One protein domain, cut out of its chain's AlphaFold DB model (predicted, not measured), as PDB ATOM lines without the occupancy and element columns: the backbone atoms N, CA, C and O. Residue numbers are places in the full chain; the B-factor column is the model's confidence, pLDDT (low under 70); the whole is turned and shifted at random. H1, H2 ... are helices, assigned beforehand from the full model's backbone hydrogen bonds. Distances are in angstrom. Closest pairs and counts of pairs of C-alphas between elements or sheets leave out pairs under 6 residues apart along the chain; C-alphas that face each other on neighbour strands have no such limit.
ATOM      1  N   LYS A   2     166.739 126.469 197.684       63.53
ATOM      2  CA  LYS A   2     165.493 126.881 197.004       63.53
ATOM      3  C   LYS A   2     165.566 128.243 196.286       63.53
ATOM      4  O   LYS A   2     165.127 128.328 195.149       63.53
ATOM      5  N   GLY A   3     166.234 129.243 196.873       77.38
ATOM      6  CA  GLY A   3     166.380 130.569 196.248       77.38
ATOM      7  C   GLY A   3     167.243 130.601 194.976       77.38
ATOM      8  O   GLY A   3     166.914 131.310 194.037       77.38
ATOM      9  N   LYS A   4     168.306 129.784 194.891       82.12
ATOM     10  CA  LYS A   4     169.145 129.704 193.674       82.12
ATOM     11  C   LYS A   4     168.421 129.001 192.526       82.12
ATOM     12  O   LYS A   4     168.586 129.384 191.378       82.12
ATOM     13  N   LEU A   5     167.622 127.983 192.851       87.38
ATOM     14  CA  LEU A   5     166.799 127.282 191.870       87.38
ATOM     15  C   LEU A   5     165.696 128.199 191.330       87.38
ATOM     16  O   LEU A   5     165.511 128.261 190.125       87.38
ATOM     17  N   GLN A   6     165.021 128.946 192.210       86.00
ATOM     18  CA  GLN A   6     164.034 129.946 191.794       86.00
ATOM     19  C   GLN A   6     164.648 131.018 190.894       86.00
ATOM     20  O   GLN A   6     164.083 131.293 189.844       86.00
ATOM     21  N   LEU A   7     165.820 131.556 191.252       87.44
ATOM     22  CA  LEU A   7     166.521 132.533 190.416       87.44
ATOM     23  C   LEU A   7     166.811 131.974 189.014       87.44
ATOM     24  O   LEU A   7     166.492 132.616 188.019       87.44
ATOM     25  N   LEU A   8     167.344 130.750 188.936       90.25
ATOM     26  CA  LEU A   8     167.633 130.087 187.663       90.25
ATOM     27  C   LEU A   8     166.358 129.860 186.833       90.25
ATOM     28  O   LEU A   8     166.364 130.045 185.621       90.25
ATOM     29  N   CYS A   9     165.256 129.472 187.482       86.12
ATOM     30  CA  CYS A   9     163.961 129.317 186.825       86.12
ATOM     31  C   CYS A   9     163.442 130.651 186.272       86.12
ATOM     32  O   CYS A   9     162.944 130.686 185.149       86.12
ATOM     33  N   SER A  10     163.583 131.749 187.020       83.62
ATOM     34  CA  SER A  10     163.197 133.087 186.564       83.62
ATOM     35  C   SER A  10     164.038 133.556 185.375       83.62
ATOM     36  O   SER A  10     163.482 134.055 184.399       83.62
ATOM     37  N   GLU A  11     165.357 133.356 185.410       89.94
ATOM     38  CA  GLU A  11     166.253 133.703 184.296       89.94
ATOM     39  C   GLU A  11     165.971 132.867 183.042       89.94
ATOM     40  O   GLU A  11     165.945 133.400 181.929       89.94
ATOM     41  N   LEU A  12     165.712 131.567 183.214       90.25
ATOM     42  CA  LEU A  12     165.337 130.682 182.114       90.25
ATOM     43  C   LEU A  12     164.025 131.138 181.472       90.25
ATOM     44  O   LEU A  12     163.956 131.269 180.254       90.25
ATOM     45  N   ASN A  13     163.010 131.426 182.287       83.50
ATOM     46  CA  ASN A  13     161.727 131.912 181.790       83.50
ATOM     47  C   ASN A  13     161.882 133.234 181.046       83.50
ATOM     48  O   ASN A  13     161.366 133.359 179.940       83.50
ATOM     49  N   LYS A  14     162.645 134.186 181.594       86.94
ATOM     50  CA  LYS A  14     162.932 135.455 180.917       86.94
ATOM     51  C   LYS A  14     163.565 135.229 179.544       86.94
ATOM     52  O   LYS A  14     163.086 135.757 178.551       86.94
ATOM     53  N   THR A  15     164.589 134.382 179.482       88.06
ATOM     54  CA  THR A  15     165.282 134.076 178.224       88.06
ATOM     55  C   THR A  15     164.341 133.433 177.202       88.06
ATOM     56  O   THR A  15     164.416 133.736 176.014       88.06
ATOM     57  N   LEU A  16     163.440 132.554 177.649       86.00
ATOM     58  CA  LEU A  16     162.443 131.930 176.779       86.00
ATOM     59  C   LEU A  16     161.426 132.947 176.248       86.00
ATOM     60  O   LEU A  16     161.060 132.860 175.078       86.00
ATOM     61  N   TYR A  17     160.991 133.909 177.066       85.31
ATOM     62  CA  TYR A  17     160.132 135.006 176.613       85.31
ATOM     63  C   TYR A  17     160.838 135.884 175.578       85.31
ATOM     64  O   TYR A  17     160.312 136.055 174.481       85.31
ATOM     65  N   ASP A  18     162.065 136.323 175.865       87.19
ATOM     66  CA  ASP A  18     162.856 137.142 174.938       87.19
ATOM     67  C   ASP A  18     163.036 136.427 173.582       87.19
ATOM     68  O   ASP A  18     162.916 137.029 172.513       87.19
ATOM     69  N   GLN A  19     163.272 135.110 173.599       87.44
ATOM     70  CA  GLN A  19     163.359 134.307 172.378       87.44
ATOM     71  C   GLN A  19     162.034 134.232 171.614       87.44
ATOM     72  O   GLN A  19     162.046 134.321 170.384       87.44
ATOM     73  N   LYS A  20     160.899 134.074 172.308       86.50
ATOM     74  CA  LYS A  20     159.572 134.073 171.672       86.50
ATOM     75  C   LYS A  20     159.297 135.407 170.978       86.50
ATOM     76  O   LYS A  20     158.847 135.399 169.833       86.50
ATOM     77  N   ASP A  21     159.640 136.524 171.610       86.12
ATOM     78  CA  ASP A  21     159.455 137.857 171.031       86.12
ATOM     79  C   ASP A  21     160.310 138.063 169.778       86.12
ATOM     80  O   ASP A  21     159.814 138.528 168.749       86.12
ATOM     81  N   VAL A  22     161.574 137.629 169.806       88.44
ATOM     82  CA  VAL A  22     162.441 137.648 168.616       88.44
ATOM     83  C   VAL A  22     161.856 136.781 167.497       88.44
ATOM     84  O   VAL A  22     161.813 137.205 166.340       88.44
ATOM     85  N   MET A  23     161.353 135.587 167.827       88.00
ATOM     86  CA  MET A  23     160.713 134.688 166.861       88.00
ATOM     87  C   MET A  23     159.458 135.303 166.224       88.00
ATOM     88  O   MET A  23     159.222 135.098 165.031       88.00
ATOM     89  N   LEU A  24     158.670 136.065 166.987       86.25
ATOM     90  CA  LEU A  24     157.500 136.782 166.480       86.25
ATOM     91  C   LEU A  24     157.891 137.978 165.609       86.25
ATOM     92  O   LEU A  24     157.289 138.178 164.555       86.25
ATOM     93  N   CYS A  25     158.918 138.729 166.006       88.38
ATOM     94  CA  CYS A  25     159.423 139.873 165.252       88.38
ATOM     95  C   CYS A  25     159.914 139.455 163.857       88.38
ATOM     96  O   CYS A  25     159.577 140.081 162.855       88.38
ATOM     97  N   TRP A  26     160.630 138.330 163.766       89.50
ATOM     98  CA  TRP A  26     161.135 137.803 162.491       89.50
ATOM     99  C   TRP A  26     160.115 136.964 161.716       89.50
ATOM    100  O   TRP A  26     160.422 136.486 160.621       89.50
ATOM    101  N   MET A  27     158.900 136.774 162.251       88.38
ATOM    102  CA  MET A  27     157.905 135.886 161.652       88.38
ATOM    103  C   MET A  27     157.628 136.239 160.183       88.38
ATOM    104  O   MET A  27     157.644 135.367 159.310       88.38
ATOM    105  N   GLY A  28     157.377 137.525 159.925       86.94
ATOM    106  CA  GLY A  28     157.011 138.027 158.602       86.94
ATOM    107  C   GLY A  28     158.147 137.919 157.588       86.94
ATOM    108  O   GLY A  28     157.928 137.469 156.464       86.94
ATOM    109  N   ASP A  29     159.372 138.258 157.993       89.88
ATOM    110  CA  ASP A  29     160.539 138.208 157.107       89.88
ATOM    111  C   ASP A  29     160.841 136.782 156.650       89.88
ATOM    112  O   ASP A  29     161.071 136.532 155.464       89.88
ATOM    113  N   VAL A  30     160.770 135.818 157.569       87.06
ATOM    114  CA  VAL A  30     160.949 134.402 157.238       87.06
ATOM    115  C   VAL A  30     159.799 133.890 156.366       87.06
ATOM    116  O   VAL A  30     160.044 133.076 155.479       87.06
ATOM    117  N   GLU A  31     158.564 134.380 156.535       87.12
ATOM    118  CA  GLU A  31     157.459 134.048 155.624       87.12
ATOM    119  C   GLU A  31     157.719 134.544 154.199       87.12
ATOM    120  O   GLU A  31     157.520 133.804 153.231       87.12
ATOM    121  N   ILE A  32     158.212 135.775 154.061       88.62
ATOM    122  CA  ILE A  32     158.569 136.356 152.766       88.62
ATOM    123  C   ILE A  32     159.712 135.564 152.128       88.62
ATOM    124  O   ILE A  32     159.639 135.225 150.944       88.62
ATOM    125  N   LEU A  33     160.758 135.252 152.895       88.62
ATOM    126  CA  LEU A  33     161.894 134.460 152.421       88.62
ATOM    127  C   LEU A  33     161.465 133.051 152.020       88.62
ATOM    128  O   LEU A  33     161.851 132.585 150.950       88.62
ATOM    129  N   TRP A  34     160.622 132.401 152.823       87.06
ATOM    130  CA  TRP A  34     160.068 131.092 152.497       87.06
ATOM    131  C   TRP A  34     159.271 131.148 151.202       87.06
ATOM    132  O   TRP A  34     159.528 130.355 150.313       87.06
ATOM    133  N   ARG A  35     158.369 132.120 151.038       84.31
ATOM    134  CA  ARG A  35     157.566 132.264 149.814       84.31
ATOM    135  C   ARG A  35     158.422 132.514 148.570       84.31
ATOM    136  O   ARG A  35     158.046 132.079 147.490       84.31
ATOM    137  N   LYS A  36     159.557 133.204 148.715       86.69
ATOM    138  CA  LYS A  36     160.520 133.444 147.627       86.69
ATOM    139  C   LYS A  36     161.366 132.215 147.291       86.69
ATOM    140  O   LYS A  36     161.690 132.012 146.127       86.69
ATOM    141  N   ALA A  37     161.769 131.447 148.301       82.94
ATOM    142  CA  ALA A  37     162.632 130.276 148.141       82.94
ATOM    143  C   ALA A  37     161.851 128.988 147.844       82.94
ATOM    144  O   ALA A  37     162.416 128.009 147.358       82.94
ATOM    145  N   HIS A  38     160.559 128.974 148.166       79.75
ATOM    146  CA  HIS A  38     159.677 127.847 147.937       79.75
ATOM    147  C   HIS A  38     159.490 127.637 146.431       79.75
ATOM    148  O   HIS A  38     159.119 128.543 145.690       79.75
ATOM    149  N   SER A  39     159.794 126.423 145.987       73.31
ATOM    150  CA  SER A  39     159.570 125.946 144.625       73.31
ATOM    151  C   SER A  39     158.451 124.907 144.606       73.31
ATOM    152  O   SER A  39     158.045 124.392 145.653       73.31
ATOM    153  N   GLU A  40     158.014 124.526 143.407       69.06
ATOM    154  CA  GLU A  40     157.034 123.456 143.175       69.06
ATOM    155  C   GLU A  40     157.395 122.134 143.888       69.06
ATOM    156  O   GLU A  40     156.518 121.353 144.250       69.06
ATOM    157  N   HIS A  41     158.684 121.898 144.159       71.62
ATOM    158  CA  HIS A  41     159.185 120.675 144.794       71.62
ATOM    159  C   HIS A  41     159.221 120.717 146.323       71.62
ATOM    160  O   HIS A  41     159.427 119.692 146.977       71.62
ATOM    161  N   THR A  42     159.030 121.887 146.921       72.19
ATOM    162  CA  THR A  42     158.908 122.029 148.372       72.19
ATOM    163  C   THR A  42     157.434 121.977 148.765       72.19
ATOM    164  O   THR A  42     156.553 122.368 148.005       72.19
ATOM    165  N   LYS A  43     157.103 121.498 149.968       68.94
ATOM    166  CA  LYS A  43     155.712 121.553 150.454       68.94
ATOM    167  C   LYS A  43     155.322 123.003 150.721       68.94
ATOM    168  O   LYS A  43     156.113 123.731 151.306       68.94
ATOM    169  N   SER A  44     154.112 123.405 150.331       69.94
ATOM    170  CA  SER A  44     153.607 124.778 150.520       69.94
ATOM    171  C   SER A  44     153.652 125.249 151.978       69.94
ATOM    172  O   SER A  44     153.770 126.443 152.237       69.94
ATOM    173  N   ASN A  45     153.607 124.314 152.931       74.56
ATOM    174  CA  ASN A  45     153.612 124.594 154.359       74.56
ATOM    175  C   ASN A  45     154.860 124.014 155.043       74.56
ATOM    176  O   ASN A  45     155.076 122.798 155.027       74.56
ATOM    177  N   HIS A  46     155.653 124.879 155.679       81.19
ATOM    178  CA  HIS A  46     156.802 124.484 156.495       81.19
ATOM    179  C   HIS A  46     156.392 124.306 157.973       81.19
ATOM    180  O   HIS A  46     155.673 125.159 158.500       81.19
ATOM    181  N   PRO A  47     156.872 123.267 158.691       84.25
ATOM    182  CA  PRO A  47     156.519 123.022 160.098       84.25
ATOM    183  C   PRO A  47     156.791 124.202 161.041       84.25
ATOM    184  O   PRO A  47     156.083 124.380 162.030       84.25
ATOM    185  N   TRP A  48     157.783 125.033 160.712       84.31
ATOM    186  CA  TRP A  48     158.092 126.260 161.450       84.31
ATOM    187  C   TRP A  48     156.885 127.203 161.556       84.31
ATOM    188  O   TRP A  48     156.607 127.698 162.640       84.31
ATOM    189  N   PHE A  49     156.090 127.378 160.492       85.75
ATOM    190  CA  PHE A  49     154.913 128.256 160.546       85.75
ATOM    191  C   PHE A  49     153.836 127.740 161.498       85.75
ATOM    192  O   PHE A  49     153.120 128.538 162.095       85.75
ATOM    193  N   ASN A  50     153.723 126.421 161.675       86.25
ATOM    194  CA  ASN A  50     152.808 125.856 162.664       86.25
ATOM    195  C   ASN A  50     153.293 126.170 164.082       86.25
ATOM    196  O   ASN A  50     152.502 126.630 164.897       86.25
ATOM    197  N   GLN A  51     154.589 125.996 164.353       84.25
ATOM    198  CA  GLN A  51     155.198 126.320 165.649       84.25
ATOM    199  C   GLN A  51     155.050 127.811 165.991       84.25
ATOM    200  O   GLN A  51     154.622 128.155 167.087       84.25
ATOM    201  N   ILE A  52     155.324 128.711 165.042       84.38
ATOM    202  CA  ILE A  52     155.206 130.154 165.285       84.38
ATOM    203  C   ILE A  52     153.750 130.585 165.481       84.38
ATOM    204  O   ILE A  52     153.479 131.460 166.297       84.38
ATOM    205  N   LYS A  53     152.787 129.958 164.791       84.56
ATOM    206  CA  LYS A  53     151.358 130.210 165.046       84.56
ATOM    207  C   LYS A  53     150.970 129.886 166.487       84.56
ATOM    208  O   LYS A  53     150.223 130.658 167.081       84.56
ATOM    209  N   TRP A  54     151.493 128.794 167.045       84.06
ATOM    210  CA  TRP A  54     151.298 128.458 168.456       84.06
ATOM    211  C   TRP A  54     151.915 129.506 169.382       84.06
ATOM    212  O   TRP A  54     151.220 129.995 170.264       84.06
ATOM    213  N   VAL A  55     153.162 129.920 169.132       83.19
ATOM    214  CA  VAL A  55     153.831 130.982 169.914       83.19
ATOM    215  C   VAL A  55     153.049 132.298 169.849       83.19
ATOM    216  O   VAL A  55     152.856 132.962 170.864       83.19
ATOM    217  N   LYS A  56     152.527 132.656 168.673       82.44
ATOM    218  CA  LYS A  56     151.696 133.849 168.490       82.44
ATOM    219  C   LYS A  56     150.407 133.759 169.302       82.44
ATOM    220  O   LYS A  56     150.079 134.704 170.013       82.44
ATOM    221  N   LEU A  57     149.703 132.630 169.233       83.81
ATOM    222  CA  LEU A  57     148.479 132.406 170.003       83.81
ATOM    223  C   LEU A  57     148.743 132.443 171.514       83.81
ATOM    224  O   LEU A  57     147.978 133.064 172.245       83.81
ATOM    225  N   GLU A  58     149.831 131.825 171.970       81.12
ATOM    226  CA  GLU A  58     150.253 131.839 173.371       81.12
ATOM    227  C   GLU A  58     150.580 133.263 173.841       81.12
ATOM    228  O   GLU A  58     150.084 133.667 174.884       81.12
ATOM    229  N   SER A  59     151.319 134.058 173.057       75.50
ATOM    230  CA  SER A  59     151.629 135.458 173.404       75.50
ATOM    231  C   SER A  59     150.377 136.341 173.494       75.50
ATOM    232  O   SER A  59     150.219 137.107 174.442       75.50
ATOM    233  N   LEU A  60     149.435 136.181 172.555       73.00
ATOM    234  CA  LEU A  60     148.153 136.891 172.560       73.00
ATOM    235  C   LEU A  60     147.306 136.490 173.769       73.00
ATOM    236  O   LEU A  60     146.731 137.349 174.426       73.00
ATOM    237  N   THR A  61     147.248 135.194 174.077       69.62
ATOM    238  CA  THR A  61     146.456 134.681 175.201       69.62
ATOM    239  C   THR A  61     147.092 135.045 176.540       69.62
ATOM    240  O   THR A  61     146.375 135.427 177.451       69.62
ATOM    241  N   SER A  62     148.420 134.996 176.661       64.81
ATOM    242  CA  SER A  62     149.143 135.403 177.871       64.81
ATOM    243  C   SER A  62     148.918 136.878 178.189       64.81
ATOM    244  O   SER A  62     148.672 137.212 179.340       64.81
ATOM    245  N   ASN A  63     148.952 137.754 177.179       61.62
ATOM    246  CA  ASN A  63     148.677 139.175 177.387       61.62
ATOM    247  C   ASN A  63     147.208 139.431 177.750       61.62
ATOM    248  O   ASN A  63     146.927 140.286 178.578       61.62
ATOM    249  N   VAL A  64     146.269 138.694 177.149       58.69
ATOM    250  CA  VAL A  64     144.832 138.837 177.447       58.69
ATOM    251  C   VAL A  64     144.485 138.294 178.833       58.69
ATOM    252  O   VAL A  64     143.715 138.925 179.544       58.69
ATOM    253  N   VAL A  65     145.043 137.150 179.230       59.34
ATOM    254  CA  VAL A  65     144.815 136.563 180.559       59.34
ATOM    255  C   VAL A  65     145.500 137.398 181.640       59.34
ATOM    256  O   VAL A  65     144.865 137.671 182.648       59.34
ATOM    257  N   GLY A  66     146.721 137.888 181.397       57.28
ATOM    258  CA  GLY A  66     147.387 138.830 182.303       57.28
ATOM    259  C   GLY A  66     146.583 140.118 182.492       57.28
ATOM    260  O   GLY A  66     146.336 140.514 183.618       57.28
ATOM    261  N   ALA A  67     146.056 140.702 181.411       60.34
ATOM    262  CA  ALA A  67     145.212 141.895 181.506       60.34
ATOM    263  C   ALA A  67     143.877 141.656 182.242       60.34
ATOM    264  O   ALA A  67     143.317 142.593 182.805       60.34
ATOM    265  N   ILE A  68     143.341 140.430 182.218       62.03
ATOM    266  CA  ILE A  68     142.146 140.065 182.992       62.03
ATOM    267  C   ILE A  68     142.497 139.910 184.471       62.03
ATOM    268  O   ILE A  68     141.742 140.399 185.302       62.03
ATOM    269  N   ASP A  69     143.616 139.259 184.795       61.59
ATOM    270  CA  ASP A  69     144.077 139.120 186.178       61.59
ATOM    271  C   ASP A  69     144.399 140.491 186.790       61.59
ATOM    272  O   ASP A  69     143.922 140.778 187.884       61.59
ATOM    273  N   ASP A  70     145.079 141.375 186.050       64.94
ATOM    274  CA  ASP A  70     145.364 142.752 186.476       64.94
ATOM    275  C   ASP A  70     144.059 143.546 186.699       64.94
ATOM    276  O   ASP A  70     143.878 144.196 187.725       64.94
ATOM    277  N   ALA A  71     143.088 143.438 185.781       66.31
ATOM    278  CA  ALA A  71     141.789 144.096 185.934       66.31
ATOM    279  C   ALA A  71     140.944 143.513 187.085       66.31
ATOM    280  O   ALA A  71     140.143 144.229 187.685       66.31
ATOM    281  N   LEU A  72     141.078 142.219 187.389       62.88
ATOM    282  CA  LEU A  72     140.418 141.586 188.534       62.88
ATOM    283  C   LEU A  72     141.080 141.977 189.858       62.88
ATOM    284  O   LEU A  72     140.369 142.138 190.849       62.88
ATOM    285  N   GLU A  73     142.402 142.143 189.884       62.34
ATOM    286  CA  GLU A  73     143.129 142.670 191.038       62.34
ATOM    287  C   GLU A  73     142.717 144.122 191.321       62.34
ATOM    288  O   GLU A  73     142.331 144.424 192.449       62.34
ATOM    289  N   ASP A  74     142.651 144.978 190.295       64.69
ATOM    290  CA  ASP A  74     142.176 146.364 190.421       64.69
ATOM    291  C   ASP A  74     140.731 146.439 190.955       64.69
ATOM    292  O   ASP A  74     140.427 147.236 191.844       64.69
ATOM    293  N   LEU A  75     139.836 145.561 190.485       60.06
ATOM    294  CA  LEU A  75     138.457 145.475 190.992       60.06
ATOM    295  C   LEU A  75     138.364 144.944 192.431       60.06
ATOM    296  O   LEU A  75     137.387 145.234 193.121       60.06
TER     297      LEU A  75
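AT A GLANCE: This is residues 2 to 75 of the 123 residues of an uncharacterized protein of Puccinia coronata f. sp. avenae (UniProt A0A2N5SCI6). What shape is it? H1 and H3 meet near one end of each as a V whose arms, residues 2 to 16 and 60 to 75, stick out; H2 and its loop extend beyond the point. What makes it? It is all helix: 74 residues with H1, H2, H3 in order, extended, radius of gyration of the C-alphas 17.5 A, spans 53 by 34 by 16 A.

HOW THE PARTS SIT: Where do the long helices touch? H1, residues 2 to 25, touches H3, residues 47 to 75, at a steep tilt of 61 degrees, opposite ways; H1 does so with residues 20 to 24 alone, H3 with 52 to 56 alone. The closest C-alphas, of Lys 20 and Val 55, are 6.8 A apart. And the short helix? H2, residues 27 to 37, is close to H3 but not clearly touching; the closest C-alphas, of Met 27 and Ile 52, are 7.3 A apart. In H1, H2 and H3 every O i to N i+4 pair is within hydrogen-bond range.

IN THESE COORDINATES: Where does H1 begin? At C-alpha 2, (165.493, 126.881, 197.004), running 34.8 A. Where does H3 end? After 42.2 A, at C-alpha 75, (138.457, 145.475, 190.992).

THE WHOLE: Is it unbroken? The printed part has no cut. Where is pLDDT under 70? At residues 2, 40, 43 to 44 and 61 to 75.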